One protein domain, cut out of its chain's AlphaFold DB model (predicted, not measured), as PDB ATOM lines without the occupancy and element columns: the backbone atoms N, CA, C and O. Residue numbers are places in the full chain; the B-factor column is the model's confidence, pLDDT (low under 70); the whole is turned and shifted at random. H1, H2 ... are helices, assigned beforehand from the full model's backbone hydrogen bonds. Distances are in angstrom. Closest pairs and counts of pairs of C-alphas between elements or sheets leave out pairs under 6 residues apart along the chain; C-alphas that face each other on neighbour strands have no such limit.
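What this domain is: This is residues 29 to 105, 152 to 157 and 165 to 271 of the 272 residues of an uncharacterized protein of Sulfurovum sp. (strain NBC37-1) (UniProt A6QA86). A long, slender bundle of three helices makes the length: H2 is its spine, and H1 and H7 run along it, their centres in a triangle. H4 crosses H2 steeply on the side away from H1, with the small hairpin H5 and H6 beyond it, while H8 lies past the first end of H1, beside the last parts of H2 and H7. The printed part has 190 residues, with nine named helices, H1 to H9 in chain order, and no named strand; its class is all helix. It is only just loose, close to compact, with a radius of gyration of the C-alphas of 19.6 A, and elongated, spanning 68 by 37 by 22 A.

How they stand to each other: Start at H1, residues 30 to 51; it forms a helical hairpin with H2, residues 62 to 100, touching it at a shallow tilt of 8 degrees, opposite ways, closest at the C-alphas of Pro 30 and Tyr 86, 5.1 A. H7, residues 218 to 242, touches H1, closest at the C-alphas of Lys 42 and Phe 220, 5.5 A. H2 and H7 are the hubs, touching four helices each; with H1 and H8, residues 251 to 260, they form a bundle, helices side by side. H8 only just touches H7, with 3 pairs of C-alphas within 8 A, closest Gly 238 and Glu 258, 7.4 A. H4, residues 170 to 188, touches H2 at a steep tilt of 56 degrees, closest at the C-alphas of Pro 77 and Arg 183, 5.2 A. H3, residues 152 to 157, is close to H2 but not clearly touching, the C-alphas of Gln 87 and Val 154 being 7.9 A apart. H5, residues 195 to 200, touches H6, residues 202 to 207, in a hairpin; both are apart from H2. H9, residues 268 to 271, touches H7, closest at the C-alphas of Pro 228 and Leu 271, 5.0 A. Every O i to N i+4 pair is within hydrogen-bond range in H1, H3 and H4, against 30 of 35 in H2, 1 of 2 in H5, 19 of 21 in H7, 5 of 6 in H8, and 0 of 2 in H6, where 2 of 3 O i to N i+3 pairs are; H9 is too short for an i+4 pair.

Where its parts are: Find C-alpha 30 at (30.702, 17.730, 1.358), where H1 begins its 31.8 A. H2 measures 58.1 A from C-alpha 62 at (51.478, 37.257, 28.299), H4 26.3 A and H7 35.8 A. H9 ends at C-alpha 271, (44.592, 22.397, -3.696).

The domain as a whole: The two C-alphas farthest apart, those of Asn 56 and Asp 248, are 69.5 A apart. Two cuts leave out residues 106 to 151, a gap of 22.5 A between C-alphas 105 and 152, and 158 to 164, a gap of 11.3 A between C-alphas 157 and 165. Of the links printed whole, H5 to H6 is tight and the others are short. The mean pLDDT of the printed part is 95.9, and no printed residue is under 70.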
ATOM      1  N   HIS A  29      27.570  19.463  -1.362       93.19
ATOM      2  CA  HIS A  29      29.005  19.484  -1.646       93.19
ATOM      3  C   HIS A  29      29.843  19.277  -0.371       93.19
ATOM      4  O   HIS A  29      30.395  20.245   0.173       93.19
ATOM      5  N   PRO A  30      30.014  18.025   0.100       95.75
ATOM      6  CA  PRO A  30      30.702  17.730   1.358       95.75
ATOM      7  C   PRO A  30      32.097  18.363   1.456       95.75
ATOM      8  O   PRO A  30      32.440  18.990   2.461       95.75
ATOM      9  N   ALA A  31      32.908  18.220   0.402       97.50
ATOM     10  CA  ALA A  31      34.274  18.733   0.380       97.50
ATOM     11  C   ALA A  31      34.317  20.268   0.365       97.50
ATOM     12  O   ALA A  31      35.105  20.870   1.093       97.50
ATOM     13  N   ILE A  32      33.455  20.914  -0.427       96.50
ATOM     14  CA  ILE A  32      33.393  22.381  -0.519       96.50
ATOM     15  C   ILE A  32      32.950  22.977   0.820       96.50
ATOM     16  O   ILE A  32      33.579  23.923   1.300       96.50
ATOM     17  N   ALA A  33      31.916  22.406   1.447       95.50
ATOM     18  CA  ALA A  33      31.422  22.846   2.748       95.50
ATOM     19  C   ALA A  33      32.520  22.764   3.821       95.50
ATOM     20  O   ALA A  33      32.768  23.735   4.540       95.50
ATOM     21  N   PHE A  34      33.246  21.643   3.876       97.31
ATOM     22  CA  PHE A  34      34.336  21.460   4.831       97.31
ATOM     23  C   PHE A  34      35.530  22.393   4.591       97.31
ATOM     24  O   PHE A  34      36.060  22.982   5.538       97.31
ATOM     25  N   LEU A  35      35.965  22.559   3.339       97.19
ATOM     26  CA  LEU A  35      37.089  23.441   3.019       97.19
ATOM     27  C   LEU A  35      36.744  24.912   3.255       97.19
ATOM     28  O   LEU A  35      37.585  25.654   3.763       97.19
ATOM     29  N   LYS A  36      35.506  25.324   2.967       95.31
ATOM     30  CA  LYS A  36      35.019  26.666   3.302       95.31
ATOM     31  C   LYS A  36      35.062  26.892   4.818       95.31
ATOM     32  O   LYS A  36      35.668  27.873   5.244       95.31
ATOM     33  N   TYR A  37      34.551  25.957   5.629       95.44
ATOM     34  CA  TYR A  37      34.660  26.040   7.094       95.44
ATOM     35  C   TYR A  37      36.118  26.132   7.556       95.44
ATOM     36  O   TYR A  37      36.472  26.961   8.388       95.44
ATOM     37  N   THR A  38      36.988  25.305   6.981       96.38
ATOM     38  CA  THR A  38      38.414  25.267   7.318       96.38
ATOM     39  C   THR A  38      39.097  26.620   7.083       96.38
ATOM     40  O   THR A  38      39.901  27.058   7.910       96.38
ATOM     41  N   VAL A  39      38.778  27.304   5.979       96.25
ATOM     42  CA  VAL A  39      39.306  28.647   5.693       96.25
ATOM     43  C   VAL A  39      38.742  29.680   6.668       96.25
ATOM     44  O   VAL A  39      39.512  30.472   7.206       96.25
ATOM     45  N   GLU A  40      37.445  29.638   6.963       94.06
ATOM     46  CA  GLU A  40      36.813  30.572   7.902       94.06
ATOM     47  C   GLU A  40      37.351  30.412   9.332       94.06
ATOM     48  O   GLU A  40      37.679  31.402   9.986       94.06
ATOM     49  N   ALA A  41      37.549  29.176   9.796       94.25
ATOM     50  CA  ALA A  41      38.194  28.876  11.074       94.25
ATOM     51  C   ALA A  41      39.615  29.458  11.140       94.25
ATOM     52  O   ALA A  41      40.009  30.093  12.123       94.25
ATOM     53  N   LYS A  42      40.383  29.294  10.058       95.69
ATOM     54  CA  LYS A  42      41.722  29.872   9.903       95.69
ATOM     55  C   LYS A  42      41.688  31.399   9.898       95.69
ATOM     56  O   LYS A  42      42.558  32.024  10.502       95.69
ATOM     57  N   ASP A  43      40.721  32.011   9.222       95.38
ATOM     58  CA  ASP A  43      40.571  33.467   9.151       95.38
ATOM     59  C   ASP A  43      40.166  34.063  10.497       95.38
ATOM     60  O   ASP A  43      40.734  35.077  10.899       95.38
ATOM     61  N   ALA A  44      39.279  33.399  11.241       94.44
ATOM     62  CA  ALA A  44      38.904  33.798  12.593       94.44
ATOM     63  C   ALA A  44      40.117  33.799  13.541       94.44
ATOM     64  O   ALA A  44      40.370  34.785  14.233       94.44
ATOM     65  N   VAL A  45      40.928  32.734  13.519       96.19
ATOM     66  CA  VAL A  45      42.167  32.668  14.315       96.19
ATOM     67  C   VAL A  45      43.164  33.741  13.871       96.19
ATOM     68  O   VAL A  45      43.722  34.451  14.709       96.19
ATOM     69  N   ASN A  46      43.358  33.927  12.562       95.69
ATOM     70  CA  ASN A  46      44.247  34.964  12.034       95.69
ATOM     71  C   ASN A  46      43.787  36.378  12.400       95.69
ATOM     72  O   ASN A  46      44.618  37.250  12.655       95.69
ATOM     73  N   PHE A  47      42.479  36.618  12.451       95.75
ATOM     74  CA  PHE A  47      41.931  37.884  12.907       95.75
ATOM     75  C   PHE A  47      42.351  38.164  14.355       95.75
ATOM     76  O   PHE A  47      42.866  39.247  14.634       95.75
ATOM     77  N   CYS A  48      42.245  37.177  15.253       95.12
ATOM     78  CA  CYS A  48      42.739  37.294  16.628       95.12
ATOM     79  C   CYS A  48      44.252  37.552  16.672       95.12
ATOM     80  O   CYS A  48      44.690  38.498  17.322       95.12
ATOM     81  N   ILE A  49      45.048  36.787  15.918       93.81
ATOM     82  CA  ILE A  49      46.509  36.968  15.819       93.81
ATOM     83  C   ILE A  49      46.865  38.411  15.435       93.81
ATOM     84  O   ILE A  49      47.781  38.998  16.014       93.81
ATOM     85  N   ASN A  50      46.137  38.998  14.487       93.69
ATOM     86  CA  ASN A  50      46.406  40.342  13.982       93.69
ATOM     87  C   ASN A  50      45.896  41.461  14.900       93.69
ATOM     88  O   ASN A  50      46.384  42.586  14.803       93.69
ATOM     89  N   LYS A  51      44.898  41.186  15.747       94.75
ATOM     90  CA  LYS A  51      44.233  42.197  16.583       94.75
ATOM     91  C   LYS A  51      44.628  42.160  18.052       94.75
ATOM     92  O   LYS A  51      44.373  43.136  18.752       94.75
ATOM     93  N   PHE A  52      45.221  41.072  18.530       93.81
ATOM     94  CA  PHE A  52      45.573  40.960  19.939       93.81
ATOM     95  C   PHE A  52      46.705  41.926  20.318       93.81
ATOM     96  O   PHE A  52      47.645  42.089  19.532       93.81
ATOM     97  N   PRO A  53      46.633  42.561  21.507       92.19
ATOM     98  CA  PRO A  53      47.632  43.519  21.958       92.19
ATOM     99  C   PRO A  53      49.048  42.944  21.971       92.19
ATOM    100  O   PRO A  53      49.276  41.801  22.387       92.19
ATOM    101  N   LYS A  54      49.997  43.781  21.559       93.06
ATOM    102  CA  LYS A  54      51.433  43.508  21.575       93.06
ATOM    103  C   LYS A  54      52.149  44.548  22.427       93.06
ATOM    104  O   LYS A  54      51.687  45.682  22.539       93.06
ATOM    105  N   ASN A  55      53.271  44.149  23.005       90.69
ATOM    106  CA  ASN A  55      54.186  45.028  23.715       90.69
ATOM    107  C   ASN A  55      54.938  45.932  22.721       90.69
ATOM    108  O   ASN A  55      54.877  45.729  21.505       90.69
ATOM    109  N   ASN A  56      55.694  46.901  23.242       90.06
ATOM    110  CA  ASN A  56      56.496  47.827  22.428       90.06
ATOM    111  C   ASN A  56      57.522  47.106  21.535       90.06
ATOM    112  O   ASN A  56      57.822  47.586  20.445       90.06
ATOM    113  N   ASP A  57      57.977  45.920  21.948       91.12
ATOM    114  CA  ASP A  57      58.908  45.073  21.193       91.12
ATOM    115  C   ASP A  57      58.217  44.245  20.087       91.12
ATOM    116  O   ASP A  57      58.824  43.364  19.485       91.12
ATOM    117  N   ASN A  58      56.931  44.504  19.807       87.69
ATOM    118  CA  ASN A  58      56.097  43.795  18.823       87.69
ATOM    119  C   ASN A  58      55.871  42.293  19.132       87.69
ATOM    120  O   ASN A  58      55.324  41.551  18.307       87.69
ATOM    121  N   GLU A  59      56.220  41.851  20.340       91.00
ATOM    122  CA  GLU A  59      55.845  40.552  20.905       91.00
ATOM    123  C   GLU A  59      54.463  40.611  21.569       91.00
ATOM    124  O   GLU A  59      54.014  41.671  22.000       91.00
ATOM    125  N   TYR A  60      53.760  39.480  21.666       90.56
ATOM    126  CA  TYR A  60      52.489  39.444  22.397       90.56
ATOM    127  C   TYR A  60      52.723  39.651  23.892       90.56
ATOM    128  O   TYR A  60      53.672  39.109  24.458       90.56
ATOM    129  N   SER A  61      51.817  40.379  24.547       92.31
ATOM    130  CA  SER A  61      51.744  40.328  26.006       92.31
ATOM    131  C   SER A  61      51.433  38.897  26.464       92.31
ATOM    132  O   SER A  61      50.888  38.093  25.700       92.31
ATOM    133  N   LYS A  62      51.757  38.578  27.721       91.44
ATOM    134  CA  LYS A  62      51.478  37.257  28.299       91.44
ATOM    135  C   LYS A  62      49.997  36.878  28.157       91.44
ATOM    136  O   LYS A  62      49.692  35.821  27.622       91.44
ATOM    137  N   ASP A  63      49.095  37.786  28.523       92.88
ATOM    138  CA  ASP A  63      47.648  37.549  28.460       92.88
ATOM    139  C   ASP A  63      47.149  37.339  27.021       92.88
ATOM    140  O   ASP A  63      46.285  36.493  26.773       92.88
ATOM    141  N   SER A  64      47.709  38.076  26.052       93.69
ATOM    142  CA  SER A  64      47.420  37.878  24.628       93.69
ATOM    143  C   SER A  64      47.890  36.505  24.155       93.69
ATOM    144  O   SER A  64      47.166  35.828  23.426       93.69
ATOM    145  N   LEU A  65      49.093  36.085  24.556       92.31
ATOM    146  CA  LEU A  65      49.646  34.789  24.181       92.31
ATOM    147  C   LEU A  65      48.824  33.639  24.771       92.31
ATOM    148  O   LEU A  65      48.442  32.737  24.027       92.31
ATOM    149  N   ASP A  66      48.497  33.709  26.062       91.81
ATOM    150  CA  ASP A  66      47.683  32.709  26.762       91.81
ATOM    151  C   ASP A  66      46.287  32.604  26.116       91.81
ATOM    152  O   ASP A  66      45.796  31.513  25.810       91.81
ATOM    153  N   SER A  67      45.676  33.747  25.785       94.50
ATOM    154  CA  SER A  67      44.385  33.797  25.088       94.50
ATOM    155  C   SER A  67      44.456  33.208  23.673       94.50
ATOM    156  O   SER A  67      43.561  32.460  23.270       94.50
ATOM    157  N   LEU A  68      45.518  33.497  22.906       93.75
ATOM    158  CA  LEU A  68      45.715  32.910  21.574       93.75
ATOM    159  C   LEU A  68      45.882  31.396  21.652       93.75
ATOM    160  O   LEU A  68      45.277  30.684  20.854       93.75
ATOM    161  N   GLN A  69      46.668  30.899  22.607       93.25
ATOM    162  CA  GLN A  69      46.853  29.463  22.794       93.25
ATOM    163  C   GLN A  69      45.517  28.773  23.082       93.25
ATOM    164  O   GLN A  69      45.214  27.762  22.448       93.25
ATOM    165  N   HIS A  70      44.678  29.349  23.946       94.12
ATOM    166  CA  HIS A  70      43.339  28.818  24.204       94.12
ATOM    167  C   HIS A  70      42.456  28.785  22.952       94.12
ATOM    168  O   HIS A  70      41.830  27.760  22.682       94.12
ATOM    169  N   ILE A  71      42.434  29.860  22.162       95.25
ATOM    170  CA  ILE A  71      41.646  29.928  20.920       95.25
ATOM    171  C   ILE A  71      42.122  28.880  19.906       95.25
ATOM    172  O   ILE A  71      41.312  28.154  19.331       95.25
ATOM    173  N   VAL A  72      43.436  28.768  19.702       95.06
ATOM    174  CA  VAL A  72      44.039  27.823  18.751       95.06
ATOM    175  C   VAL A  72      43.758  26.378  19.168       95.06
ATOM    176  O   VAL A  72      43.373  25.563  18.331       95.06
ATOM    177  N   VAL A  73      43.904  26.057  20.458       95.69
ATOM    178  CA  VAL A  73      43.605  24.723  21.001       95.69
ATOM    179  C   VAL A  73      42.118  24.394  20.863       95.69
ATOM    180  O   VAL A  73      41.785  23.294  20.425       95.69
ATOM    181  N   ALA A  74      41.222  25.337  21.163       95.12
ATOM    182  CA  ALA A  74      39.778  25.137  21.047       95.12
ATOM    183  C   ALA A  74      39.302  24.959  19.595       95.12
ATOM    184  O   ALA A  74      38.293  24.296  19.357       95.12
ATOM    185  N   MET A  75      40.029  25.508  18.619       96.75
ATOM    186  CA  MET A  75      39.640  25.434  17.210       96.75
ATOM    187  C   MET A  75      39.855  24.043  16.595       96.75
ATOM    188  O   MET A  75      39.086  23.626  15.727       96.75
ATOM    189  N   LEU A  76      40.867  23.289  17.049       97.38
ATOM    190  CA  LEU A  76      41.153  21.958  16.501       97.38
ATOM    191  C   LEU A  76      39.977  20.975  16.687       97.38
ATOM    192  O   LEU A  76      39.587  20.353  15.698       97.38
ATOM    193  N   PRO A  77      39.376  20.813  17.886       97.50
ATOM    194  CA  PRO A  77      38.199  19.965  18.056       97.50
ATOM    195  C   PRO A  77      37.039  20.295  17.122       97.50
ATOM    196  O   PRO A  77      36.439  19.370  16.574       97.50
ATOM    197  N   THR A  78      36.747  21.580  16.916       95.88
ATOM    198  CA  THR A  78      35.651  22.014  16.043       95.88
ATOM    199  C   THR A  78      35.952  21.681  14.584       95.88
ATOM    200  O   THR A  78      35.120  21.071  13.916       95.88
ATOM    201  N   LEU A  79      37.174  21.957  14.113       97.12
ATOM    202  CA  LEU A  79      37.627  21.584  12.767       97.12
ATOM    203  C   LEU A  79      37.542  20.075  12.531       97.12
ATOM    204  O   LEU A  79      37.007  19.641  11.514       97.12
ATOM    205  N   MET A  80      38.001  19.266  13.486       98.12
ATOM    206  CA  MET A  80      37.913  17.807  13.377       98.12
ATOM    207  C   MET A  80      36.464  17.299  13.422       98.12
ATOM    208  O   MET A  80      36.155  16.311  12.763       98.12
ATOM    209  N   GLY A  81      35.563  17.980  14.138       96.94
ATOM    210  CA  GLY A  81      34.126  17.696  14.088       96.94
ATOM    211  C   GLY A  81      33.546  17.911  12.688       96.94
ATOM    212  O   GLY A  81      32.879  17.030  12.158       96.94
ATOM    213  N   HIS A  82      33.878  19.032  12.044       97.19
ATOM    214  CA  HIS A  82      33.486  19.287  10.655       97.19
ATOM    215  C   HIS A  82      34.122  18.305   9.659       97.19
ATOM    216  O   HIS A  82      33.484  17.931   8.675       97.19
ATOM    217  N   PHE A  83      35.349  17.846   9.919       98.25
ATOM    218  CA  PHE A  83      35.997  16.818   9.103       98.25
ATOM    219  C   PHE A  83      35.255  15.477   9.187       98.25
ATOM    220  O   PHE A  83      35.038  14.831   8.165       98.25
ATOM    221  N   GLU A  84      34.807  15.078  10.379       98.00
ATOM    222  CA  GLU A  84      33.947  13.901  10.551       98.00
ATOM    223  C   GLU A  84      32.599  14.063   9.837       98.00
ATOM    224  O   GLU A  84      32.150  13.128   9.174       98.00
ATOM    225  N   THR A  85      31.985  15.250   9.886       96.50
ATOM    226  CA  THR A  85      30.776  15.550   9.100       96.50
ATOM    227  C   THR A  85      31.033  15.351   7.606       96.50
ATOM    228  O   THR A  85      30.276  14.641   6.952       96.50
ATOM    229  N   TYR A  86      32.133  15.880   7.061       97.81
ATOM    230  CA  TYR A  86      32.516  15.647   5.664       97.81
ATOM    231  C   TYR A  86      32.596  14.157   5.313       97.81
ATOM    232  O   TYR A  86      32.009  13.734   4.318       97.81
ATOM    233  N   GLN A  87      33.278  13.356   6.135       98.31
ATOM    234  CA  GLN A  87      33.438  11.922   5.883       98.31
ATOM    235  C   GLN A  87      32.088  11.198   5.846       98.31
ATOM    236  O   GLN A  87      31.847  10.389   4.950       98.31
ATOM    237  N   ARG A  88      31.208  11.507   6.808       97.00
ATOM    238  CA  ARG A  88      29.865  10.922   6.904       97.00
ATOM    239  C   ARG A  88      29.019  11.268   5.690       97.00
ATOM    240  O   ARG A  88      28.423  10.374   5.104       97.00
ATOM    241  N   TYR A  89      29.005  12.539   5.294       97.06
ATOM    242  CA  TYR A  89      28.212  12.996   4.157       97.06
ATOM    243  C   TYR A  89      28.735  12.469   2.823       97.06
ATOM    244  O   TYR A  89      27.936  12.037   1.998       97.06
ATOM    245  N   LEU A  90      30.055  12.418   2.625       98.12
ATOM    246  CA  LEU A  90      30.627  11.808   1.426       98.12
ATOM    247  C   LEU A  90      30.249  10.321   1.328       98.12
ATOM    248  O   LEU A  90      29.785   9.874   0.284       98.12
ATOM    249  N   PHE A  91      30.383   9.570   2.426       98.06
ATOM    250  CA  PHE A  91      29.969   8.165   2.480       98.06
ATOM    251  C   PHE A  91      28.463   7.995   2.237       98.06
ATOM    252  O   PHE A  91      28.055   7.108   1.490       98.06
ATOM    253  N   ALA A  92      27.642   8.839   2.867       96.69
ATOM    254  CA  ALA A  92      26.191   8.813   2.744       96.69
ATOM    255  C   ALA A  92      25.750   9.000   1.291       96.69
ATOM    256  O   ALA A  92      25.026   8.162   0.765       96.69
ATOM    257  N   LEU A  93      26.253  10.044   0.630       96.81
ATOM    258  CA  LEU A  93      25.923  10.334  -0.763       96.81
ATOM    259  C   LEU A  93      26.418   9.226  -1.695       96.81
ATOM    260  O   LEU A  93      25.670   8.793  -2.563       96.81
ATOM    261  N   MET A  94      27.626   8.693  -1.479       97.56
ATOM    262  CA  MET A  94      28.100   7.528  -2.236       97.56
ATOM    263  C   MET A  94      27.170   6.320  -2.091       97.56
ATOM    264  O   MET A  94      26.944   5.605  -3.062       97.56
ATOM    265  N   PHE A  95      26.625   6.079  -0.896       97.38
ATOM    266  CA  PHE A  95      25.652   5.011  -0.688       97.38
ATOM    267  C   PHE A  95      24.325   5.301  -1.389       97.38
ATOM    268  O   PHE A  95      23.815   4.431  -2.087       97.38
ATOM    269  N   ASP A  96      23.787   6.511  -1.267       95.69
ATOM    270  CA  ASP A  96      22.519   6.867  -1.910       95.69
ATOM    271  C   ASP A  96      22.611   6.778  -3.446       95.69
ATOM    272  O   ASP A  96      21.706   6.254  -4.092       95.69
ATOM    273  N   TYR A  97      23.739   7.196  -4.032       96.44
ATOM    274  CA  TYR A  97      24.000   7.090  -5.471       96.44
ATOM    275  C   TYR A  97      24.534   5.717  -5.910       96.44
ATOM    276  O   TYR A  97      24.692   5.482  -7.107       96.44
ATOM    277  N   SER A  98      24.774   4.779  -4.985       97.00
ATOM    278  CA  SER A  98      25.268   3.433  -5.326       97.00
ATOM    279  C   SER A  98      24.283   2.619  -6.167       97.00
ATOM    280  O   SER A  98      24.692   1.671  -6.830       97.00
ATOM    281  N   ILE A  99      23.009   3.023  -6.219       95.81
ATOM    282  CA  ILE A  99      22.005   2.452  -7.128       95.81
ATOM    283  C   ILE A  99      22.399   2.573  -8.608       95.81
ATOM    284  O   ILE A  99      21.919   1.795  -9.425       95.81
ATOM    285  N   TYR A 100      23.267   3.533  -8.942       97.19
ATOM    286  CA  TYR A 100      23.770   3.760 -10.295       97.19
ATOM    287  C   TYR A 100      25.123   3.089 -10.550       97.19
ATOM    288  O   TYR A 100      25.686   3.253 -11.629       97.19
ATOM    289  N   LEU A 101      25.676   2.355  -9.579       97.12
ATOM    290  CA  LEU A 101      26.909   1.602  -9.769       97.12
ATOM    291  C   LEU A 101      26.618   0.257 -10.438       97.12
ATOM    292  O   LEU A 101      25.796  -0.539  -9.980       97.12
ATOM    293  N   LYS A 102      27.368  -0.029 -11.497       95.75
ATOM    294  CA  LYS A 102      27.378  -1.314 -12.181       95.75
ATOM    295  C   LYS A 102      27.838  -2.416 -11.229       95.75
ATOM    296  O   LYS A 102      28.861  -2.283 -10.553       95.75
ATOM    297  N   ASP A 103      27.080  -3.511 -11.206       92.88
ATOM    298  CA  ASP A 103      27.346  -4.705 -10.396       92.88
ATOM    299  C   ASP A 103      27.463  -4.431  -8.879       92.88
ATOM    300  O   ASP A 103      28.171  -5.145  -8.163       92.88
ATOM    301  N   PHE A 104      26.788  -3.396  -8.359       96.62
ATOM    302  CA  PHE A 104      26.794  -3.114  -6.922       96.62
ATOM    303  C   PHE A 104      26.013  -4.172  -6.131       96.62
ATOM    304  O   PHE A 104      24.784  -4.233  -6.156       96.62
ATOM    305  N   ASP A 105      26.747  -5.004  -5.391       95.94
ATOM    306  CA  ASP A 105      26.186  -6.035  -4.521       95.94
ATOM    307  C   ASP A 105      25.937  -5.479  -3.111       95.94
ATOM    308  O   ASP A 105      26.837  -5.397  -2.266       95.94
ATOM    309  N   SER A 152      41.958   4.380   9.312       96.56
ATOM    310  CA  SER A 152      41.922   3.027   8.729       96.56
ATOM    311  C   SER A 152      40.520   2.422   8.781       96.56
ATOM    312  O   SER A 152      40.135   1.652   7.905       96.56
ATOM    313  N   LYS A 153      39.736   2.767   9.811       96.69
ATOM    314  CA  LYS A 153      38.349   2.311   9.914       96.69
ATOM    315  C   LYS A 153      37.468   3.008   8.881       96.69
ATOM    316  O   LYS A 153      36.686   2.342   8.214       96.69
ATOM    317  N   VAL A 154      37.654   4.311   8.676       97.88
ATOM    318  CA  VAL A 154      36.981   5.036   7.590       97.88
ATOM    319  C   VAL A 154      37.343   4.419   6.238       97.88
ATOM    320  O   VAL A 154      36.448   4.072   5.478       97.88
ATOM    321  N   ASN A 155      38.623   4.139   5.981       97.94
ATOM    322  CA  ASN A 155      39.046   3.412   4.781       97.94
ATOM    323  C   ASN A 155      38.325   2.071   4.600       97.94
ATOM    324  O   ASN A 155      37.917   1.753   3.484       97.94
ATOM    325  N   SER A 156      38.102   1.308   5.675       97.31
ATOM    326  CA  SER A 156      37.345   0.050   5.594       97.31
ATOM    327  C   SER A 156      35.884   0.250   5.173       97.31
ATOM    328  O   SER A 156      35.349  -0.580   4.442       97.31
ATOM    329  N   TYR A 157      35.259   1.370   5.556       97.81
ATOM    330  CA  TYR A 157      33.901   1.712   5.127       97.81
ATOM    331  C   TYR A 157      33.856   2.046   3.640       97.81
ATOM    332  O   TYR A 157      33.052   1.478   2.911       97.81
ATOM    333  N   PHE A 165      39.985   1.767  -4.376       95.75
ATOM    334  CA  PHE A 165      40.567   3.024  -3.916       95.75
ATOM    335  C   PHE A 165      40.582   3.071  -2.389       95.75
ATOM    336  O   PHE A 165      39.640   2.630  -1.733       95.75
ATOM    337  N   GLN A 166      41.660   3.607  -1.818       95.19
ATOM    338  CA  GLN A 166      41.754   3.892  -0.388       95.19
ATOM    339  C   GLN A 166      41.540   5.386  -0.189       95.19
ATOM    340  O   GLN A 166      42.349   6.172  -0.677       95.19
ATOM    341  N   LEU A 167      40.477   5.760   0.530       97.44
ATOM    342  CA  LEU A 167      40.116   7.164   0.732       97.44
ATOM    343  C   LEU A 167      41.300   7.966   1.289       97.44
ATOM    344  O   LEU A 167      41.626   9.030   0.781       97.44
ATOM    345  N   PHE A 168      41.981   7.419   2.294       98.00
ATOM    346  CA  PHE A 168      43.191   7.987   2.873       98.00
ATOM    347  C   PHE A 168      44.390   7.087   2.595       98.00
ATOM    348  O   PHE A 168      44.433   5.935   3.019       98.00
ATOM    349  N   ASN A 169      45.415   7.618   1.931       95.88
ATOM    350  CA  ASN A 169      46.687   6.911   1.798       95.88
ATOM    351  C   ASN A 169      47.444   6.833   3.143       95.88
ATOM    352  O   ASN A 169      47.103   7.509   4.115       95.88
ATOM    353  N   ALA A 170      48.525   6.049   3.196       95.94
ATOM    354  CA  ALA A 170      49.288   5.823   4.429       95.94
ATOM    355  C   ALA A 170      49.811   7.116   5.093       95.94
ATOM    356  O   ALA A 170      49.846   7.219   6.321       95.94
ATOM    357  N   ASN A 171      50.199   8.120   4.299       95.56
ATOM    358  CA  ASN A 171      50.649   9.408   4.827       95.56
ATOM    359  C   ASN A 171      49.480  10.223   5.409       95.56
ATOM    360  O   ASN A 171      49.605  10.775   6.502       95.56
ATOM    361  N   ALA A 172      48.337  10.256   4.721       96.62
ATOM    362  CA  ALA A 172      47.119  10.892   5.215       96.62
ATOM    363  C   ALA A 172      46.638  10.232   6.516       96.62
ATOM    364  O   ALA A 172      46.393  10.926   7.502       96.62
ATOM    365  N   GLU A 173      46.600   8.898   6.579       97.31
ATOM    366  CA  GLU A 173      46.247   8.170   7.802       97.31
ATOM    367  C   GLU A 173      47.149   8.550   8.980       97.31
ATOM    368  O   GLU A 173      46.664   8.806  10.084       97.31
ATOM    369  N   LYS A 174      48.462   8.620   8.745       96.75
ATOM    370  CA  LYS A 174      49.445   9.013   9.755       96.75
ATOM    371  C   LYS A 174      49.160  10.413  10.306       96.75
ATOM    372  O   LYS A 174      49.096  10.596  11.520       96.75
ATOM    373  N   GLN A 175      48.967  11.393   9.425       97.06
ATOM    374  CA  GLN A 175      48.684  12.775   9.819       97.06
ATOM    375  C   GLN A 175      47.356  12.890  10.575       97.06
ATOM    376  O   GLN A 175      47.290  13.521  11.630       97.06
ATOM    377  N   LEU A 176      46.311  12.227  10.081       98.19
ATOM    378  CA  LEU A 176      44.993  12.239  10.707       98.19
ATOM    379  C   LEU A 176      45.005  11.572  12.086       98.19
ATOM    380  O   LEU A 176      44.365  12.080  13.001       98.19
ATOM    381  N   ARG A 177      45.764  10.485  12.286       97.94
ATOM    382  CA  ARG A 177      45.923   9.850  13.608       97.94
ATOM    383  C   ARG A 177      46.492  10.814  14.646       97.94
ATOM    384  O   ARG A 177      46.015  10.823  15.779       97.94
ATOM    385  N   ILE A 178      47.460  11.646  14.259       98.00
ATOM    386  CA  ILE A 178      48.008  12.692  15.131       98.00
ATOM    387  C   ILE A 178      46.911  13.701  15.488       98.00
ATOM    388  O   ILE A 178      46.680  13.949  16.670       98.00
ATOM    389  N   LEU A 179      46.199  14.245  14.495       98.25
ATOM    390  CA  LEU A 179      45.147  15.244  14.726       98.25
ATOM    391  C   LEU A 179      44.009  14.703  15.601       98.25
ATOM    392  O   LEU A 179      43.582  15.375  16.539       98.25
ATOM    393  N   TRP A 180      43.560  13.472  15.349       98.31
ATOM    394  CA  TRP A 180      42.526  12.818  16.147       98.31
ATOM    395  C   TRP A 180      42.969  12.569  17.585       98.31
ATOM    396  O   TRP A 180      42.185  12.799  18.508       98.31
ATOM    397  N   GLN A 181      44.223  12.163  17.799       97.94
ATOM    398  CA  GLN A 181      44.752  11.972  19.146       97.94
ATOM    399  C   GLN A 181      44.896  13.299  19.901       97.94
ATOM    400  O   GLN A 181      44.542  13.370  21.076       97.94
ATOM    401  N   LEU A 182      45.346  14.365  19.231       97.94
ATOM    402  CA  LEU A 182      45.406  15.704  19.821       97.94
ATOM    403  C   LEU A 182      44.003  16.209  20.184       97.94
ATOM    404  O   LEU A 182      43.783  16.647  21.311       97.94
ATOM    405  N   ARG A 183      43.023  16.067  19.281       97.62
ATOM    406  CA  ARG A 183      41.611  16.380  19.556       97.62
ATOM    407  C   ARG A 183      41.075  15.578  20.738       97.62
ATOM    408  O   ARG A 183      40.358  16.132  21.569       97.62
ATOM    409  N   HIS A 184      41.398  14.286  20.818       97.25
ATOM    410  CA  HIS A 184      40.999  13.444  21.943       97.25
ATOM    411  C   HIS A 184      41.536  14.004  23.259       97.25
ATOM    412  O   HIS A 184      40.760  14.182  24.193       97.25
ATOM    413  N   SER A 185      42.823  14.352  23.314       97.38
ATOM    414  CA  SER A 185      43.428  14.890  24.532       97.38
ATOM    415  C   SER A 185      42.832  16.239  24.952       97.38
ATOM    416  O   SER A 185      42.590  16.480  26.132       97.38
ATOM    417  N   ILE A 186      42.511  17.110  23.994       97.12
ATOM    418  CA  ILE A 186      41.858  18.397  24.281       97.12
ATOM    419  C   ILE A 186      40.473  18.188  24.898       97.12
ATOM    420  O   ILE A 186      40.151  18.799  25.912       97.12
ATOM    421  N   VAL A 187      39.667  17.301  24.314       95.62
ATOM    422  CA  VAL A 187      38.249  17.155  24.679       95.62
ATOM    423  C   VAL A 187      38.040  16.236  25.885       95.62
ATOM    424  O   VAL A 187      37.108  16.452  26.654       95.62
ATOM    425  N   HIS A 188      38.870  15.205  26.063       95.19
ATOM    426  CA  HIS A 188      38.611  14.136  27.038       95.19
ATOM    427  C   HIS A 188      39.595  14.081  28.206       95.19
ATOM    428  O   HIS A 188      39.294  13.442  29.210       95.19
ATOM    429  N   THR A 189      40.751  14.743  28.117       94.88
ATOM    430  CA  THR A 189      41.790  14.688  29.162       94.88
ATOM    431  C   THR A 189      42.273  16.079  29.577       94.88
ATOM    432  O   THR A 189      43.403  16.253  30.040       94.88
ATOM    433  N   GLY A 190      41.414  17.091  29.401       92.62
ATOM    434  CA  GLY A 190      41.676  18.471  29.811       92.62
ATOM    435  C   GLY A 190      42.892  19.092  29.122       92.62
ATOM    436  O   GLY A 190      43.607  19.865  29.747       92.62
ATOM    437  N   GLY A 191      43.181  18.700  27.878       94.62
ATOM    438  CA  GLY A 191      44.359  19.164  27.145       94.62
ATOM    439  C   GLY A 191      45.636  18.379  27.428       94.62
ATOM    440  O   GLY A 191      46.664  18.699  26.846       94.62
ATOM    441  N   THR A 192      45.614  17.327  28.248       97.12
ATOM    442  CA  THR A 192      46.833  16.574  28.597       97.12
ATOM    443  C   THR A 192      46.989  15.327  27.734       97.12
ATOM    444  O   THR A 192      46.136  14.443  27.774       97.12
ATOM    445  N   ILE A 193      48.102  15.164  27.018       97.00
ATOM    446  CA  ILE A 193      48.398  13.890  26.345       97.00
ATOM    447  C   ILE A 193      48.801  12.875  27.415       97.00
ATOM    448  O   ILE A 193      49.888  12.956  27.987       97.00
ATOM    449  N   THR A 194      47.933  11.914  27.727       96.81
ATOM    450  CA  THR A 194      48.243  10.887  28.732       96.81
ATOM    451  C   THR A 194      49.342   9.944  28.229       96.81
ATOM    452  O   THR A 194      49.601   9.850  27.030       96.81
ATOM    453  N   VAL A 195      50.018   9.222  29.131       96.50
ATOM    454  CA  VAL A 195      51.006   8.210  28.709       96.50
ATOM    455  C   VAL A 195      50.363   7.138  27.816       96.50
ATOM    456  O   VAL A 195      50.933   6.877  26.759       96.50
ATOM    457  N   PRO A 196      49.187   6.561  28.154       96.06
ATOM    458  CA  PRO A 196      48.505   5.625  27.259       96.06
ATOM    459  C   PRO A 196      48.194   6.213  25.879       96.06
ATOM    460  O   PRO A 196      48.407   5.548  24.871       96.06
ATOM    461  N   ASP A 197      47.737   7.465  25.817       95.00
ATOM    462  CA  ASP A 197      47.423   8.142  24.555       95.00
ATOM    463  C   ASP A 197      48.658   8.393  23.690       95.00
ATOM    464  O   ASP A 197      48.645   8.120  22.490       95.00
ATOM    465  N   ALA A 198      49.753   8.843  24.304       95.75
ATOM    466  CA  ALA A 198      51.029   9.059  23.630       95.75
ATOM    467  C   ALA A 198      51.574   7.777  22.974       95.75
ATOM    468  O   ALA A 198      52.254   7.853  21.955       95.75
ATOM    469  N   GLN A 199      51.276   6.594  23.525       95.50
ATOM    470  CA  GLN A 199      51.715   5.321  22.939       95.50
ATOM    471  C   GLN A 199      50.909   4.899  21.703       95.50
ATOM    472  O   GLN A 199      51.410   4.103  20.909       95.50
ATOM    473  N   LYS A 200      49.693   5.431  21.503       94.00
ATOM    474  CA  LYS A 200      48.835   5.091  20.351       94.00
ATOM    475  C   LYS A 200      49.360   5.661  19.032       94.00
ATOM    476  O   LYS A 200      49.059   5.113  17.973       94.00
ATOM    477  N   VAL A 201      50.122   6.756  19.090       95.50
ATOM    478  CA  VAL A 201      50.652   7.464  17.917       95.50
ATOM    479  C   VAL A 201      52.166   7.635  18.073       95.50
ATOM    480  O   VAL A 201      52.592   8.345  18.984       95.50
ATOM    481  N   PRO A 202      53.001   7.013  17.213       95.06
ATOM    482  CA  PRO A 202      54.459   7.031  17.357       95.06
ATOM    483  C   PRO A 202      55.070   8.427  17.533       95.06
ATOM    484  O   PRO A 202      55.962   8.604  18.360       95.06
ATOM    485  N   GLU A 203      54.551   9.422  16.814       96.06
ATOM    486  CA  GLU A 203      55.016  10.814  16.838       96.06
ATOM    487  C   GLU A 203      54.753  11.512  18.178       96.06
ATOM    488  O   GLU A 203      55.424  12.486  18.511       96.06
ATOM    489  N   LEU A 204      53.794  11.012  18.963       96.38
ATOM    490  CA  LEU A 204      53.379  11.612  20.228       96.38
ATOM    491  C   LEU A 204      54.006  10.939  21.454       96.38
ATOM    492  O   LEU A 204      53.817  11.425  22.567       96.38
ATOM    493  N   LYS A 205      54.809   9.878  21.284       95.56
ATOM    494  CA  LYS A 205      55.392   9.100  22.396       95.56
ATOM    495  C   LYS A 205      56.142   9.953  23.424       95.56
ATOM    496  O   LYS A 205      55.999   9.734  24.624       95.56
ATOM    497  N   LEU A 206      56.901  10.951  22.967       96.19
ATOM    498  CA  LEU A 206      57.684  11.859  23.824       96.19
ATOM    499  C   LEU A 206      56.850  12.981  24.471       96.19
ATOM    500  O   LEU A 206      57.394  13.835  25.179       96.19
ATOM    501  N   TYR A 207      55.542  13.003  24.223       96.06
ATOM    502  CA  TYR A 207      54.620  14.010  24.737       96.06
ATOM    503  C   TYR A 207      53.709  13.489  25.855       96.06
ATOM    504  O   TYR A 207      52.844  14.219  26.327       96.06
ATOM    505  N   GLY A 208      53.934  12.265  26.345       95.62
ATOM    506  CA  GLY A 208      53.218  11.745  27.511       95.62
ATOM    507  C   GLY A 208      53.340  12.669  28.731       95.62
ATOM    508  O   GLY A 208      54.430  13.128  29.071       95.62
ATOM    509  N   LYS A 209      52.205  12.912  29.395       96.50
ATOM    510  CA  LYS A 209      51.993  13.842  30.521       96.50
ATOM    511  C   LYS A 209      52.163  15.332  30.185       96.50
ATOM    512  O   LYS A 209      52.155  16.145  31.106       96.50
ATOM    513  N   LYS A 210      52.318  15.712  28.913       96.94
ATOM    514  CA  LYS A 210      52.440  17.123  28.513       96.94
ATOM    515  C   LYS A 210      51.082  17.722  28.162       96.94
ATOM    516  O   LYS A 210      50.194  17.024  27.673       96.94
ATOM    517  N   GLN A 211      50.952  19.028  28.385       96.25
ATOM    518  CA  GLN A 211      49.828  19.806  27.870       96.25
ATOM    519  C   GLN A 211      49.950  19.971  26.355       96.25
ATOM    520  O   GLN A 211      51.045  20.177  25.825       96.25
ATOM    521  N   VAL A 212      48.818  19.896  25.665       95.50
ATOM    522  CA  VAL A 212      48.687  20.258  24.260       95.50
ATOM    523  C   VAL A 212      48.711  21.776  24.178       95.50
ATOM    524  O   VAL A 212      47.745  22.448  24.528       95.50
ATOM    525  N   VAL A 213      49.832  22.305  23.703       93.62
ATOM    526  CA  VAL A 213      50.004  23.723  23.399       93.62
ATOM    527  C   VAL A 213      50.428  23.827  21.946       93.62
ATOM    528  O   VAL A 213      51.313  23.101  21.493       93.62
ATOM    529  N   PHE A 214      49.779  24.725  21.217       95.19
ATOM    530  CA  PHE A 214      50.052  24.955  19.809       95.19
ATOM    531  C   PHE A 214      50.632  26.343  19.588       95.19
ATOM    532  O   PHE A 214      50.270  27.312  20.257       95.19
ATOM    533  N   GLU A 215      51.502  26.444  18.591       94.19
ATOM    534  CA  GLU A 215      51.911  27.735  18.059       94.19
ATOM    535  C   GLU A 215      50.729  28.437  17.379       94.19
ATOM    536  O   GLU A 215      49.829  27.794  16.834       94.19
ATOM    537  N   LYS A 216      50.766  29.772  17.336       92.81
ATOM    538  CA  LYS A 216      49.689  30.599  16.764       92.81
ATOM    539  C   LYS A 216      49.307  30.218  15.324       92.81
ATOM    540  O   LYS A 216      48.143  30.298  14.956       92.81
ATOM    541  N   ASN A 217      50.264  29.743  14.524       95.38
ATOM    542  CA  ASN A 217      50.041  29.374  13.123       95.38
ATOM    543  C   ASN A 217      49.495  27.949  12.938       95.38
ATOM    544  O   ASN A 217      49.298  27.515  11.806       95.38
ATOM    545  N   PHE A 218      49.245  27.195  14.010       97.69
ATOM    546  CA  PHE A 218      48.858  25.790  13.902       97.69
ATOM    547  C   PHE A 218      47.586  25.575  13.070       97.69
ATOM    548  O   PHE A 218      47.588  24.738  12.173       97.69
ATOM    549  N   ILE A 219      46.525  26.361  13.289       97.88
ATOM    550  CA  ILE A 219      45.279  26.229  12.508       97.88
ATOM    551  C   ILE A 219      45.494  26.593  11.036       97.88
ATOM    552  O   ILE A 219      44.926  25.941  10.161       97.88
ATOM    553  N   PHE A 220      46.365  27.563  10.745       97.69
ATOM    554  CA  PHE A 220      46.781  27.850   9.373       97.69
ATOM    555  C   PHE A 220      47.441  26.637   8.716       97.69
ATOM    556  O   PHE A 220      47.098  26.274   7.592       97.69
ATOM    557  N   GLU A 221      48.350  25.975   9.427       97.62
ATOM    558  CA  GLU A 221      49.038  24.790   8.920       97.62
ATOM    559  C   GLU A 221      48.105  23.588   8.757       97.62
ATOM    560  O   GLU A 221      48.210  22.876   7.758       97.62
ATOM    561  N   VAL A 222      47.163  23.381   9.682       97.69
ATOM    562  CA  VAL A 222      46.116  22.360   9.537       97.69
ATOM    563  C   VAL A 222      45.287  22.637   8.288       97.69
ATOM    564  O   VAL A 222      45.140  21.747   7.453       97.69
ATOM    565  N   ALA A 223      44.816  23.876   8.111       97.50
ATOM    566  CA  ALA A 223      44.053  24.269   6.934       97.50
ATOM    567  C   ALA A 223      44.840  23.995   5.650       97.50
ATOM    568  O   ALA A 223      44.356  23.293   4.766       97.50
ATOM    569  N   ARG A 224      46.088  24.459   5.565       97.50
ATOM    570  CA  ARG A 224      46.937  24.256   4.388       97.50
ATOM    571  C   ARG A 224      47.163  22.776   4.067       97.50
ATOM    572  O   ARG A 224      47.114  22.402   2.902       97.50
ATOM    573  N   LYS A 225      47.406  21.935   5.078       97.12
ATOM    574  CA  LYS A 225      47.716  20.506   4.888       97.12
ATOM    575  C   LYS A 225      46.488  19.642   4.613       97.12
ATOM    576  O   LYS A 225      46.624  18.616   3.955       97.12
ATOM    577  N   ILE A 226      45.304  20.038   5.084       97.56
ATOM    578  CA  ILE A 226      44.080  19.258   4.865       97.56
ATOM    579  C   ILE A 226      43.485  19.480   3.470       97.56
ATOM    580  O   ILE A 226      42.830  18.588   2.951       97.56
ATOM    581  N   HIS A 227      43.741  20.623   2.829       98.00
ATOM    582  CA  HIS A 227      43.253  20.910   1.472       98.00
ATOM    583  C   HIS A 227      43.647  19.856   0.423       98.00
ATOM    584  O   HIS A 227      42.737  19.315  -0.211       98.00
ATOM    585  N   PRO A 228      44.943  19.523   0.235       97.44
ATOM    586  CA  PRO A 228      45.325  18.498  -0.732       97.44
ATOM    587  C   PRO A 228      44.783  17.124  -0.325       97.44
ATOM    588  O   PRO A 228      44.285  16.398  -1.172       97.44
ATOM    589  N   LEU A 229      44.746  16.809   0.978       97.69
ATOM    590  CA  LEU A 229      44.150  15.567   1.477       97.69
ATOM    591  C   LEU A 229      42.682  15.433   1.053       97.69
ATOM    592  O   LEU A 229      42.301  14.396   0.517       97.69
ATOM    593  N   ILE A 230      41.859  16.463   1.276       98.19
ATOM    594  CA  ILE A 230      40.435  16.455   0.909       98.19
ATOM    595  C   ILE A 230      40.261  16.344  -0.597       98.19
ATOM    596  O   ILE A 230      39.401  15.588  -1.048       98.19
ATOM    597  N   LYS A 231      41.066  17.076  -1.370       97.88
ATOM    598  CA  LYS A 231      41.059  16.981  -2.826       97.88
ATOM    599  C   LYS A 231      41.342  15.557  -3.284       97.88
ATOM    600  O   LYS A 231      40.460  14.953  -3.877       97.88
ATOM    601  N   ASP A 232      42.511  15.022  -2.943       97.19
ATOM    602  CA  ASP A 232      42.967  13.708  -3.398       97.19
ATOM    603  C   ASP A 232      41.988  12.602  -2.987       97.19
ATOM    604  O   ASP A 232      41.675  11.717  -3.780       97.19
ATOM    605  N   SER A 233      41.455  12.686  -1.762       97.50
ATOM    606  CA  SER A 233      40.475  11.722  -1.253       97.50
ATOM    607  C   SER A 233      39.168  11.779  -2.045       97.50
ATOM    608  O   SER A 233      38.641  10.741  -2.429       97.50
ATOM    609  N   THR A 234      38.642  12.986  -2.284       98.19
ATOM    610  CA  THR A 234      37.295  13.195  -2.842       98.19
ATOM    611  C   THR A 234      37.277  13.025  -4.357       98.19
ATOM    612  O   THR A 234      36.411  12.326  -4.875       98.19
ATOM    613  N   THR A 235      38.234  13.617  -5.076       97.69
ATOM    614  CA  THR A 235      38.314  13.458  -6.533       97.69
ATOM    615  C   THR A 235      38.765  12.050  -6.890       97.69
ATOM    616  O   THR A 235      38.193  11.452  -7.790       97.69
ATOM    617  N   GLY A 236      39.714  11.474  -6.144       97.31
ATOM    618  CA  GLY A 236      40.210  10.125  -6.412       97.31
ATOM    619  C   GLY A 236      39.148   9.039  -6.218       97.31
ATOM    620  O   GLY A 236      38.993   8.178  -7.084       97.31
ATOM    621  N   ILE A 237      38.361   9.088  -5.133       98.19
ATOM    622  CA  ILE A 237      37.234   8.152  -4.972       98.19
ATOM    623  C   ILE A 237      36.122   8.437  -5.989       98.19
ATOM    624  O   ILE A 237      35.511   7.497  -6.489       98.19
ATOM    625  N   GLY A 238      35.894   9.712  -6.322       97.88
ATOM    626  CA  GLY A 238      34.895  10.138  -7.299       97.88
ATOM    627  C   GLY A 238      35.171   9.623  -8.703       97.88
ATOM    628  O   GLY A 238      34.277   9.065  -9.327       97.88
ATOM    629  N   GLU A 239      36.417   9.706  -9.167       97.94
ATOM    630  CA  GLU A 239      36.852   9.119 -10.439       97.94
ATOM    631  C   GLU A 239      36.525   7.620 -10.487       97.94
ATOM    632  O   GLU A 239      35.920   7.149 -11.447       97.94
ATOM    633  N   LYS A 240      36.826   6.875  -9.414       97.94
ATOM    634  CA  LYS A 240      36.519   5.435  -9.342       97.94
ATOM    635  C   LYS A 240      35.037   5.119  -9.241       97.94
ATOM    636  O   LYS A 240      34.611   4.074  -9.727       97.94
ATOM    637  N   PHE A 241      34.261   6.003  -8.629       98.00
ATOM    638  CA  PHE A 241      32.811   5.893  -8.591       98.00
ATOM    639  C   PHE A 241      32.214   6.103  -9.990       98.00
ATOM    640  O   PHE A 241      31.435   5.277 -10.455       98.00
ATOM    641  N   ILE A 242      32.639   7.162 -10.685       97.19
ATOM    642  CA  ILE A 242      32.159   7.535 -12.023       97.19
ATOM    643  C   ILE A 242      32.539   6.476 -13.069       97.19
ATOM    644  O   ILE A 242      31.708   6.112 -13.897       97.19
ATOM    645  N   GLU A 243      33.758   5.924 -13.004       96.19
ATOM    646  CA  GLU A 243      34.218   4.818 -13.866       96.19
ATOM    647  C   GLU A 243      33.324   3.566 -13.783       96.19
ATOM    648  O   GLU A 243      33.337   2.740 -14.695       96.19
ATOM    649  N   LYS A 244      32.574   3.404 -12.685       96.50
ATOM    650  CA  LYS A 244      31.704   2.255 -12.422       96.50
ATOM    651  C   LYS A 244      30.215   2.549 -12.585       96.50
ATOM    652  O   LYS A 244      29.409   1.706 -12.197       96.50
ATOM    653  N   LEU A 245      29.825   3.697 -13.128       97.00
ATOM    654  CA  LEU A 245      28.410   3.965 -13.379       97.00
ATOM    655  C   LEU A 245      27.833   3.014 -14.439       97.00
ATOM    656  O   LEU A 245      28.549   2.506 -15.303       97.00
ATOM    657  N   ILE A 246      26.531   2.755 -14.345       96.38
ATOM    658  CA  ILE A 246      25.761   2.066 -15.387       96.38
ATOM    659  C   ILE A 246      25.727   2.895 -16.680       96.38
ATOM    660  O   ILE A 246      25.793   4.123 -16.651       96.38
ATOM    661  N   ASP A 247      25.619   2.211 -17.820       93.38
ATOM    662  CA  ASP A 247      25.735   2.832 -19.145       93.38
ATOM    663  C   ASP A 247      24.498   3.678 -19.537       93.38
ATOM    664  O   ASP A 247      24.582   4.496 -20.449       93.38
ATOM    665  N   ASP A 248      23.352   3.488 -18.872       93.25
ATOM    666  CA  ASP A 248      22.049   4.103 -19.178       93.25
ATOM    667  C   ASP A 248      21.666   5.283 -18.264       93.25
ATOM    668  O   ASP A 248      20.518   5.734 -18.268       93.25
ATOM    669  N   ILE A 249      22.620   5.806 -17.493       95.50
ATOM    670  CA  ILE A 249      22.416   6.989 -16.653       95.50
ATOM    671  C   ILE A 249      22.168   8.249 -17.506       95.50
ATOM    672  O   ILE A 249      22.822   8.448 -18.531       95.50
ATOM    673  N   THR A 250      21.240   9.122 -17.090       95.75
ATOM    674  CA  THR A 250      21.016  10.400 -17.792       95.75
ATOM    675  C   THR A 250      22.133  11.402 -17.508       95.75
ATOM    676  O   THR A 250      22.806  11.331 -16.473       95.75
ATOM    677  N   ASP A 251      22.304  12.384 -18.396       94.44
ATOM    678  CA  ASP A 251      23.289  13.452 -18.209       94.44
ATOM    679  C   ASP A 251      23.031  14.237 -16.912       94.44
ATOM    680  O   ASP A 251      23.972  14.537 -16.180       94.44
ATOM    681  N   GLU A 252      21.765  14.489 -16.554       95.69
ATOM    682  CA  GLU A 252      21.418  15.183 -15.307       95.69
ATOM    683  C   GLU A 252      21.781  14.366 -14.059       95.69
ATOM    684  O   GLU A 252      22.264  14.916 -13.070       95.69
ATOM    685  N   GLN A 253      21.553  13.050 -14.080       94.62
ATOM    686  CA  GLN A 253      21.930  12.167 -12.971       94.62
ATOM    687  C   GLN A 253      23.450  12.103 -12.819       94.62
ATOM    688  O   GLN A 253      23.968  12.149 -11.702       94.62
ATOM    689  N   LYS A 254      24.171  12.035 -13.940       95.38
ATOM    690  CA  LYS A 254      25.629  12.052 -13.946       95.38
ATOM    691  C   LYS A 254      26.178  13.371 -13.404       95.38
ATOM    692  O   LYS A 254      27.056  13.333 -12.547       95.38
ATOM    693  N   GLU A 255      25.630  14.514 -13.817       95.25
ATOM    694  CA  GLU A 255      26.024  15.832 -13.300       95.25
ATOM    695  C   GLU A 255      25.802  15.929 -11.781       95.25
ATOM    696  O   GLU A 255      26.685  16.379 -11.050       95.25
ATOM    697  N   GLN A 256      24.672  15.425 -11.271       93.69
ATOM    698  CA  GLN A 256      24.419  15.367  -9.826       93.69
ATOM    699  C   GLN A 256      25.472  14.540  -9.073       93.69
ATOM    700  O   GLN A 256      25.915  14.944  -7.997       93.69
ATOM    701  N   ILE A 257      25.894  13.403  -9.634       95.75
ATOM    702  CA  ILE A 257      26.945  12.554  -9.052       95.75
ATOM    703  C   ILE A 257      28.320  13.229  -9.155       95.75
ATOM    704  O   ILE A 257      29.125  13.158  -8.233       95.75
ATOM    705  N   GLU A 258      28.627  13.918 -10.247       96.12
ATOM    706  CA  GLU A 258      29.897  14.642 -10.374       96.12
ATOM    707  C   GLU A 258      29.998  15.792  -9.359       96.12
ATOM    708  O   GLU A 258      31.056  16.015  -8.760       96.12
ATOM    709  N   GLU A 259      28.887  16.479  -9.084       94.00
ATOM    710  CA  GLU A 259      28.842  17.578  -8.120       94.00
ATOM    711  C   GLU A 259      29.153  17.146  -6.674       94.00
ATOM    712  O   GLU A 259      29.740  17.941  -5.928       94.00
ATOM    713  N   ILE A 260      28.854  15.899  -6.273       95.56
ATOM    714  CA  ILE A 260      29.202  15.406  -4.923       95.56
ATOM    715  C   ILE A 260      30.715  15.222  -4.738       95.56
ATOM    716  O   ILE A 260      31.224  15.363  -3.622       95.56
ATOM    717  N   PHE A 261      31.450  14.955  -5.824       97.69
ATOM    718  CA  PHE A 261      32.903  14.753  -5.811       97.69
ATOM    719  C   PHE A 261      33.697  16.016  -6.155       97.69
ATOM    720  O   PHE A 261      34.933  16.014  -6.164       97.69
ATOM    721  N   LYS A 262      33.003  17.125  -6.407       96.44
ATOM    722  CA  LYS A 262      33.622  18.400  -6.740       96.44
ATOM    723  C   LYS A 262      34.347  18.994  -5.542       96.44
ATOM    724  O   LYS A 262      33.819  19.099  -4.433       96.44
ATOM    725  N   VAL A 263      35.559  19.481  -5.792       97.25
ATOM    726  CA  VAL A 263      36.391  20.120  -4.772       97.25
ATOM    727  C   VAL A 263      36.725  21.540  -5.190       97.25
ATOM    728  O   VAL A 263      37.317  21.790  -6.237       97.25
ATOM    729  N   ARG A 264      36.358  22.492  -4.335       95.88
ATOM    730  CA  ARG A 264      36.666  23.913  -4.483       95.88
ATOM    731  C   ARG A 264      37.018  24.503  -3.129       95.88
ATOM    732  O   ARG A 264      36.449  24.131  -2.109       95.88
ATOM    733  N   SER A 265      37.923  25.472  -3.147       95.69
ATOM    734  CA  SER A 265      38.286  26.276  -1.985       95.69
ATOM    735  C   SER A 265      38.451  27.732  -2.407       95.69
ATOM    736  O   SER A 265      38.873  28.011  -3.531       95.69
ATOM    737  N   SER A 266      38.151  28.658  -1.497       93.12
ATOM    738  CA  SER A 266      38.487  30.077  -1.653       93.12
ATOM    739  C   SER A 266      40.001  30.316  -1.700       93.12
ATOM    740  O   SER A 266      40.442  31.348  -2.199       93.12
ATOM    741  N   VAL A 267      40.810  29.347  -1.251       94.69
ATOM    742  CA  VAL A 267      42.278  29.369  -1.317       94.69
ATOM    743  C   VAL A 267      42.774  28.270  -2.263       94.69
ATOM    744  O   VAL A 267      43.432  27.311  -1.865       94.69
ATOM    745  N   ALA A 268      42.456  28.408  -3.554       93.56
ATOM    746  CA  ALA A 268      42.718  27.387  -4.577       93.56
ATOM    747  C   ALA A 268      44.195  26.954  -4.693       93.56
ATOM    748  O   ALA A 268      44.479  25.831  -5.099       93.56
ATOM    749  N   VAL A 269      45.149  27.809  -4.308       95.56
ATOM    750  CA  VAL A 269      46.584  27.470  -4.313       95.56
ATOM    751  C   VAL A 269      46.936  26.319  -3.360       95.56
ATOM    752  O   VAL A 269      47.926  25.636  -3.594       95.56
ATOM    753  N   TRP A 270      46.130  26.069  -2.323       96.69
ATOM    754  CA  TRP A 270      46.336  24.947  -1.397       96.69
ATOM    755  C   TRP A 270      45.773  23.620  -1.905       96.69
ATOM    756  O   TRP A 270      46.008  22.594  -1.288       96.69
ATOM    757  N   LEU A 271      45.056  23.618  -3.029       94.44
ATOM    758  CA  LEU A 271      44.592  22.397  -3.696       94.44
ATOM    759  C   LEU A 271      45.664  21.790  -4.624       94.44
ATOM    760  O   LEU A 271      45.347  20.927  -5.444       94.44
TER     761      LEU A 271